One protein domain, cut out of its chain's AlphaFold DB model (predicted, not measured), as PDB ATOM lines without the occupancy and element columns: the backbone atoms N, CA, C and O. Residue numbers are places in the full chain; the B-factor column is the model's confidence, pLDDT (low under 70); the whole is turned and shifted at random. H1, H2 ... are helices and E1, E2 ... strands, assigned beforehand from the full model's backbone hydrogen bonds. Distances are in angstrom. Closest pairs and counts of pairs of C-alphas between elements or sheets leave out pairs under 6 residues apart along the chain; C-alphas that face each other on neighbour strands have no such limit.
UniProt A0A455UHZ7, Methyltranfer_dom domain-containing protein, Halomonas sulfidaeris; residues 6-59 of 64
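AT A GLANCE: This is residues 6 to 59 of the 64 residues of the protein "Methyltranfer_dom domain-containing protein" of Halomonas sulfidaeris (UniProt A0A455UHZ7). A small three-stranded sheet makes one layer, and two helices, H1 and H2, make a second layer over one of its faces, leaving the other face bare. The strands run one way and each helix runs back along them, H1 over E1 and E2, H2 over E2 and E3. The printed part has 54 residues, with two named helices and three named strands in the order E1, H1, E2, H2, E3. The sheet's order is E1, E2, E3, all parallel, and the class is mixed, helices and strands. The whole is compact, with a radius of gyration of the C-alphas of 9.6 A and spans of 28 by 20 by 13 A.

IN THESE COORDINATES: E1 is residues 6 to 9, 9.6 A long, and begins at C-alpha 6 at (28.155, 12.555, 26.321). H1 is residues 15 to 23, 12.3 A from first to last C-alpha. E2, the longest strand, is residues 28 to 33, 16.7 A long. H2, the longest helix, is residues 36 to 48, 18.4 A long, and begins at C-alpha 36 at (24.612, 30.397, 36.108). E3 is residues 55 to 58, 10.2 A long, and ends at C-alpha 58 at (30.289, 26.188, 34.701).

HOW THE PARTS SIT: E1 and E2 are parallel neighbours at 6 degrees, with N 8 and O 30 at 2.9 A and N 32 and O 8 at 2.8 A, within hydrogen-bond range. E2, the inner strand, is also parallel to its neighbour E3 at 19 degrees, with N 31 and O 55 at 2.8 A and N 57 and O 31 at 2.8 A, within that range. The edge strands E1 and E3 are apart. H1 is on the sheet at a height of 8.6 A, over E2 and only just over E1, on which 3 of its C-alphas fall. It runs along the strands, at 6 degrees to E2 on the local plane. The closest C-alphas of H1 and E2 are those of Ala 17 and Ala 29, 5.7 A apart. E1, H1 and E2 form a strand-helix-strand unit, two parallel neighbour strands with a helix between, and its crossover is right-handed. H2 is on the same face at a height of 9.5 A, over E2 and E3, and runs along the strands, at 1 degrees to E3 on the local plane. The closest C-alphas of H2 and E3 are those of Ala 39 and Val 56, 6.5 A apart. E2, H2 and E3 form a second such unit, also right-handed. H1 and H2 are close but not clearly touching, with the C-alphas of Ile 18 and Ala 46 the closest at 6.2 A, and run the same way at a shallow tilt of 26 degrees. In both helices every O i to N i+4 pair is within hydrogen-bond range.

THE WHOLE: The two C-alphas farthest apart are those of Asp 26 and Asn 35, 27.9 A. The printed part has no cut. No link is long; the one from H2 to E3, 6 residues, is short and the others are tight. The mean pLDDT of the printed part is 97.5, and no printed residue is under 70.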
ATOM      1  N   LEU A   6      28.465  11.336  27.060       98.19
ATOM      2  CA  LEU A   6      28.155  12.555  26.321       98.19
ATOM      3  C   LEU A   6      28.815  13.783  26.965       98.19
ATOM      4  O   LEU A   6      28.826  13.938  28.188       98.19
ATOM      5  N   TRP A   7      29.332  14.680  26.126       98.12
ATOM      6  CA  TRP A   7      29.720  16.038  26.507       98.12
ATOM      7  C   TRP A   7      28.773  17.017  25.816       98.12
ATOM      8  O   TRP A   7      28.792  17.127  24.592       98.12
ATOM      9  N   ASP A   8      27.951  17.713  26.595       97.81
ATOM     10  CA  ASP A   8      26.938  18.644  26.093       97.81
ATOM     11  C   ASP A   8      27.415  20.093  26.285       97.81
ATOM     12  O   ASP A   8      27.482  20.609  27.404       97.81
ATOM     13  N   ILE A   9      27.837  20.739  25.196       96.81
ATOM     14  CA  ILE A   9      28.425  22.083  25.225       96.81
ATOM     15  C   ILE A   9      27.338  23.125  24.964       96.81
ATOM     16  O   ILE A   9      26.761  23.170  23.883       96.81
ATOM     17  N   GLY A  10      27.115  24.018  25.929       95.88
ATOM     18  CA  GLY A  10      25.972  24.931  25.903       95.88
ATOM     19  C   GLY A  10      24.696  24.235  26.369       95.88
ATOM     20  O   GLY A  10      23.657  24.366  25.727       95.88
ATOM     21  N   THR A  11      24.792  23.502  27.485       97.19
ATOM     22  CA  THR A  11      23.747  22.588  27.979       97.19
ATOM     23  C   THR A  11      22.369  23.246  28.123       97.19
ATOM     24  O   THR A  11      21.353  22.557  28.050       97.19
ATOM     25  N   GLY A  12      22.284  24.568  28.331       97.44
ATOM     26  CA  GLY A  12      21.005  25.273  28.377       97.44
ATOM     27  C   GLY A  12      20.072  24.717  29.456       97.44
ATOM     28  O   GLY A  12      20.341  24.868  30.643       97.44
ATOM     29  N   SER A  13      18.954  24.102  29.050       97.69
ATOM     30  CA  SER A  13      17.994  23.431  29.944       97.69
ATOM     31  C   SER A  13      18.349  21.982  30.292       97.69
ATOM     32  O   SER A  13      17.635  21.379  31.090       97.69
ATOM     33  N   GLY A  14      19.400  21.417  29.697       98.19
ATOM     34  CA  GLY A  14      19.853  20.042  29.913       98.19
ATOM     35  C   GLY A  14      19.142  18.982  29.071       98.19
ATOM     36  O   GLY A  14      19.364  17.807  29.310       98.19
ATOM     37  N   SER A  15      18.297  19.349  28.102       98.38
ATOM     38  CA  SER A  15      17.421  18.396  27.396       98.38
ATOM     39  C   SER A  15      18.179  17.246  26.721       98.38
ATOM     40  O   SER A  15      17.871  16.090  26.983       98.38
ATOM     41  N   VAL A  16      19.220  17.546  25.936       98.44
ATOM     42  CA  VAL A  16      20.005  16.512  25.234       98.44
ATOM     43  C   VAL A  16      20.730  15.602  26.225       98.44
ATOM     44  O   VAL A  16      20.697  14.381  26.088       98.44
ATOM     45  N   ALA A  17      21.352  16.183  27.252       98.50
ATOM     46  CA  ALA A  17      22.027  15.417  28.289       98.50
ATOM     47  C   ALA A  17      21.056  14.528  29.085       98.50
ATOM     48  O   ALA A  17      21.371  13.377  29.359       98.50
ATOM     49  N   ILE A  18      19.861  15.025  29.403       98.69
ATOM     50  CA  ILE A  18      18.821  14.277  30.118       98.69
ATOM     51  C   ILE A  18      18.294  13.120  29.265       98.69
ATOM     52  O   ILE A  18      18.229  11.994  29.749       98.69
ATOM     53  N   GLU A  19      17.972  13.362  27.994       98.44
ATOM     54  CA  GLU A  19      17.531  12.305  27.074       98.44
ATOM     55  C   GLU A  19      18.602  11.218  26.906       98.44
ATOM     56  O   GLU A  19      18.283  10.029  26.897       98.44
ATOM     57  N   TRP A  20      19.881  11.607  26.863       98.38
ATOM     58  CA  TRP A  20      20.997  10.662  26.829       98.38
ATOM     59  C   TRP A  20      21.051   9.758  28.066       98.38
ATOM     60  O   TRP A  20      21.267   8.551  27.937       98.38
ATOM     61  N   LEU A  21      20.843  10.324  29.258       98.50
ATOM     62  CA  LEU A  21      20.838   9.568  30.515       98.50
ATOM     63  C   LEU A  21      19.604   8.669  30.651       98.50
ATOM     64  O   LEU A  21      19.709   7.549  31.143       98.50
ATOM     65  N   LEU A  22      18.445   9.120  30.163       98.12
ATOM     66  CA  LEU A  22      17.215   8.323  30.158       98.12
ATOM     67  C   LEU A  22      17.284   7.131  29.193       98.12
ATOM     68  O   LEU A  22      16.581   6.142  29.393       98.12
ATOM     69  N   ALA A  23      18.127   7.200  28.159       97.81
ATOM     70  CA  ALA A  23      18.256   6.130  27.174       97.81
ATOM     71  C   ALA A  23      18.868   4.841  27.752       97.81
ATOM     72  O   ALA A  23      18.561   3.752  27.263       97.81
ATOM     73  N   HIS A  24      19.735   4.946  28.766       97.62
ATOM     74  CA  HIS A  24      20.300   3.786  29.453       97.62
ATOM     75  C   HIS A  24      20.885   4.177  30.824       97.62
ATOM     76  O   HIS A  24      21.651   5.137  30.878       97.62
ATOM     77  N   PRO A  25      20.639   3.413  31.908       96.19
ATOM     78  CA  PRO A  25      21.126   3.748  33.254       96.19
ATOM     79  C   PRO A  25      22.655   3.862  33.365       96.19
ATOM     80  O   PRO A  25      23.155   4.658  34.150       96.19
ATOM     81  N   ASP A  26      23.404   3.104  32.560       97.50
ATOM     82  CA  ASP A  26      24.875   3.182  32.549       97.50
ATOM     83  C   ASP A  26      25.432   4.424  31.826       97.50
ATOM     84  O   ASP A  26      26.626   4.713  31.929       97.50
ATOM     85  N   ASN A  27      24.611   5.157  31.065       98.19
ATOM     86  CA  ASN A  27      25.083   6.323  30.323       98.19
ATOM     87  C   ASN A  27      25.533   7.443  31.265       98.19
ATOM     88  O   ASN A  27      24.980   7.662  32.342       98.19
ATOM     89  N   GLN A  28      26.529   8.201  30.814       98.56
ATOM     90  CA  GLN A  28      27.065   9.349  31.540       98.56
ATOM     91  C   GLN A  28      26.936  10.613  30.697       98.56
ATOM     92  O   GLN A  28      27.102  10.575  29.478       98.56
ATOM     93  N   ALA A  29      26.706  11.753  31.343       98.62
ATOM     94  CA  ALA A  29      26.662  13.042  30.668       98.62
ATOM     95  C   ALA A  29      27.339  14.127  31.510       98.62
ATOM     96  O   ALA A  29      27.132  14.211  32.721       98.62
ATOM     97  N   VAL A  30      28.140  14.960  30.843       98.62
ATOM     98  CA  VAL A  30      28.715  16.184  31.412       98.62
ATOM     99  C   VAL A  30      28.246  17.373  30.580       98.62
ATOM    100  O   VAL A  30      28.629  17.517  29.418       98.62
ATOM    101  N   GLY A  31      27.422  18.227  31.177       98.19
ATOM    102  CA  GLY A  31      26.938  19.472  30.597       98.19
ATOM    103  C   GLY A  31      27.829  20.656  30.958       98.19
ATOM    104  O   GLY A  31      28.174  20.857  32.122       98.19
ATOM    105  N   PHE A  32      28.184  21.479  29.977       98.00
ATOM    106  CA  PHE A  32      28.945  22.711  30.172       98.00
ATOM    107  C   PHE A  32      28.069  23.910  29.836       98.00
ATOM    108  O   PHE A  32      27.614  24.059  28.704       98.00
ATOM    109  N   GLU A  33      27.858  24.799  30.803       97.38
ATOM    110  CA  GLU A  33      27.022  25.986  30.619       97.38
ATOM    111  C   GLU A  33      27.670  27.203  31.289       97.38
ATOM    112  O   GLU A  33      28.129  27.133  32.427       97.38
ATOM    113  N   GLN A  34      27.756  28.326  30.575       95.88
ATOM    114  CA  GLN A  34      28.386  29.548  31.095       95.88
ATOM    115  C   GLN A  34      27.423  30.324  31.995       95.88
ATOM    116  O   GLN A  34      27.827  30.900  33.007       95.88
ATOM    117  N   ASN A  35      26.140  30.347  31.631       95.94
ATOM    118  CA  ASN A  35      25.129  31.074  32.376       95.94
ATOM    119  C   ASN A  35      24.728  30.301  33.643       95.94
ATOM    120  O   ASN A  35      24.242  29.171  33.599       95.94
ATOM    121  N   ALA A  36      24.899  30.952  34.792       95.38
ATOM    122  CA  ALA A  36      24.612  30.397  36.108       95.38
ATOM    123  C   ALA A  36      23.172  29.888  36.276       95.38
ATOM    124  O   ALA A  36      22.969  28.808  36.831       95.38
ATOM    125  N   GLU A  37      22.196  30.663  35.811       97.00
ATOM    126  CA  GLU A  37      20.771  30.364  35.955       97.00
ATOM    127  C   GLU A  37      20.366  29.198  35.058       97.00
ATOM    128  O   GLU A  37      19.667  28.290  35.500       97.00
ATOM    129  N   ARG A  38      20.872  29.164  33.818       97.56
ATOM    130  CA  ARG A  38      20.663  28.032  32.904       97.56
ATOM    131  C   ARG A  38      21.284  26.755  33.460       97.56
ATOM    132  O   ARG A  38      20.617  25.730  33.511       97.56
ATOM    133  N   ALA A  39      22.504  26.833  33.994       97.88
ATOM    134  CA  ALA A  39      23.141  25.694  34.648       97.88
ATOM    135  C   ALA A  39      22.340  25.193  35.867       97.88
ATOM    136  O   ALA A  39      22.248  23.988  36.090       97.88
ATOM    137  N   ALA A  40      21.768  26.093  36.675       98.00
ATOM    138  CA  ALA A  40      20.894  25.715  37.790       98.00
ATOM    139  C   ALA A  40      19.596  25.059  37.292       98.00
ATOM    140  O   ALA A  40      19.183  24.030  37.822       98.00
ATOM    141  N   ARG A  41      19.004  25.601  36.220       98.38
ATOM    142  CA  ARG A  41      17.822  25.028  35.572       98.38
ATOM    143  C   ARG A  41      18.083  23.622  35.032       98.38
ATOM    144  O   ARG A  41      17.247  22.752  35.238       98.38
ATOM    145  N   ALA A  42      19.225  23.387  34.387       98.50
ATOM    146  CA  ALA A  42      19.601  22.061  33.901       98.50
ATOM    147  C   ALA A  42      19.694  21.030  35.038       98.50
ATOM    148  O   ALA A  42      19.156  19.935  34.900       98.50
ATOM    149  N   ARG A  43      20.296  21.399  36.181       98.62
ATOM    150  CA  ARG A  43      20.345  20.530  37.372       98.62
ATOM    151  C   ARG A  43      18.951  20.221  37.912       98.62
ATOM    152  O   ARG A  43      18.613  19.059  38.071       98.62
ATOM    153  N   SER A  44      18.119  21.247  38.100       98.69
ATOM    154  CA  SER A  44      16.753  21.057  38.601       98.69
ATOM    155  C   SER A  44      15.900  20.198  37.659       98.69
ATOM    156  O   SER A  44      15.140  19.351  38.115       98.69
ATOM    157  N   ASN A  45      16.042  20.364  36.341       98.75
ATOM    158  CA  ASN A  45      15.360  19.508  35.371       98.75
ATOM    159  C   ASN A  45      15.819  18.049  35.476       98.75
ATOM    160  O   ASN A  45      14.981  17.155  35.431       98.75
ATOM    161  N   ALA A  46      17.125  17.813  35.618       98.75
ATOM    162  CA  ALA A  46      17.682  16.473  35.762       98.75
ATOM    163  C   ALA A  46      17.189  15.782  37.042       98.75
ATOM    164  O   ALA A  46      16.730  14.644  36.975       98.75
ATOM    165  N   GLU A  47      17.183  16.493  38.174       98.75
ATOM    166  CA  GLU A  47      16.604  16.017  39.440       98.75
ATOM    167  C   GLU A  47      15.117  15.664  39.280       98.75
ATOM    168  O   GLU A  47      14.697  14.556  39.610       98.75
ATOM    169  N   ASN A  48      14.322  16.573  38.703       98.75
ATOM    170  CA  ASN A  48      12.883  16.370  38.508       98.75
ATOM    171  C   ASN A  48      12.551  15.214  37.550       98.75
ATOM    172  O   ASN A  48      11.468  14.638  37.641       98.75
ATOM    173  N   LEU A  49      13.454  14.895  36.620       98.56
ATOM    174  CA  LEU A  49      13.289  13.824  35.635       98.56
ATOM    175  C   LEU A  49      14.006  12.525  36.036       98.56
ATOM    176  O   LEU A  49      14.009  11.573  35.259       98.56
ATOM    177  N   GLY A  50      14.570  12.464  37.246       98.44
ATOM    178  CA  GLY A  50      15.150  11.244  37.808       98.44
ATOM    179  C   GLY A  50      16.513  10.858  37.234       98.44
ATOM    180  O   GLY A  50      16.871   9.686  37.291       98.44
ATOM    181  N   VAL A  51      17.259  11.820  36.683       98.56
ATOM    182  CA  VAL A  51      18.633  11.644  36.179       98.56
ATOM    183  C   VAL A  51      19.608  12.586  36.892       98.56
ATOM    184  O   VAL A  51      20.398  13.303  36.276       98.56
ATOM    185  N   ASP A  52      19.544  12.601  38.223       98.12
ATOM    186  CA  ASP A  52      20.342  13.457  39.115       98.12
ATOM    187  C   ASP A  52      21.865  13.231  39.019       98.12
ATOM    188  O   ASP A  52      22.649  14.052  39.498       98.12
ATOM    189  N   TRP A  53      22.306  12.180  38.320       98.31
ATOM    190  CA  TRP A  53      23.709  11.945  37.973       98.31
ATOM    191  C   TRP A  53      24.217  12.753  36.762       98.31
ATOM    192  O   TRP A  53      25.359  12.561  36.332       98.31
ATOM    193  N   LEU A  54      23.419  13.683  36.217       98.62
ATOM    194  CA  LEU A  54      23.903  14.680  35.260       98.62
ATOM    195  C   LEU A  54      24.933  15.621  35.910       98.62
ATOM    196  O   LEU A  54      24.601  16.462  36.749       98.62
ATOM    197  N   GLU A  55      26.184  15.577  35.447       98.50
ATOM    198  CA  GLU A  55      27.213  16.516  35.895       98.50
ATOM    199  C   GLU A  55      27.102  17.837  35.118       98.50
ATOM    200  O   GLU A  55      27.345  17.876  33.916       98.50
ATOM    201  N   VAL A  56      26.793  18.951  35.789       98.19
ATOM    202  CA  VAL A  56      26.781  20.285  35.156       98.19
ATOM    203  C   VAL A  56      27.960  21.124  35.649       98.19
ATOM    204  O   VAL A  56      28.051  21.453  36.837       98.19
ATOM    205  N   LYS A  57      28.836  21.542  34.731       96.56
ATOM    206  CA  LYS A  57      29.992  22.413  34.986       96.56
ATOM    207  C   LYS A  57      29.745  23.822  34.469       96.56
ATOM    208  O   LYS A  57      29.210  24.016  33.378       96.56
ATOM    209  N   ARG A  58      30.200  24.824  35.231       91.06
ATOM    210  CA  ARG A  58      30.289  26.188  34.701       91.06
ATOM    211  C   ARG A  58      31.440  26.273  33.712       91.06
ATOM    212  O   ARG A  58      32.583  26.002  34.074       91.06
ATOM    213  N   ALA A  59      31.142  26.670  32.482       83.31
ATOM    214  CA  ALA A  59      32.177  26.955  31.501       83.31
ATOM    215  C   ALA A  59      32.760  28.357  31.744       83.31
ATOM    216  O   ALA A  59      32.026  29.326  31.931       83.31
TER     217      ALA A  59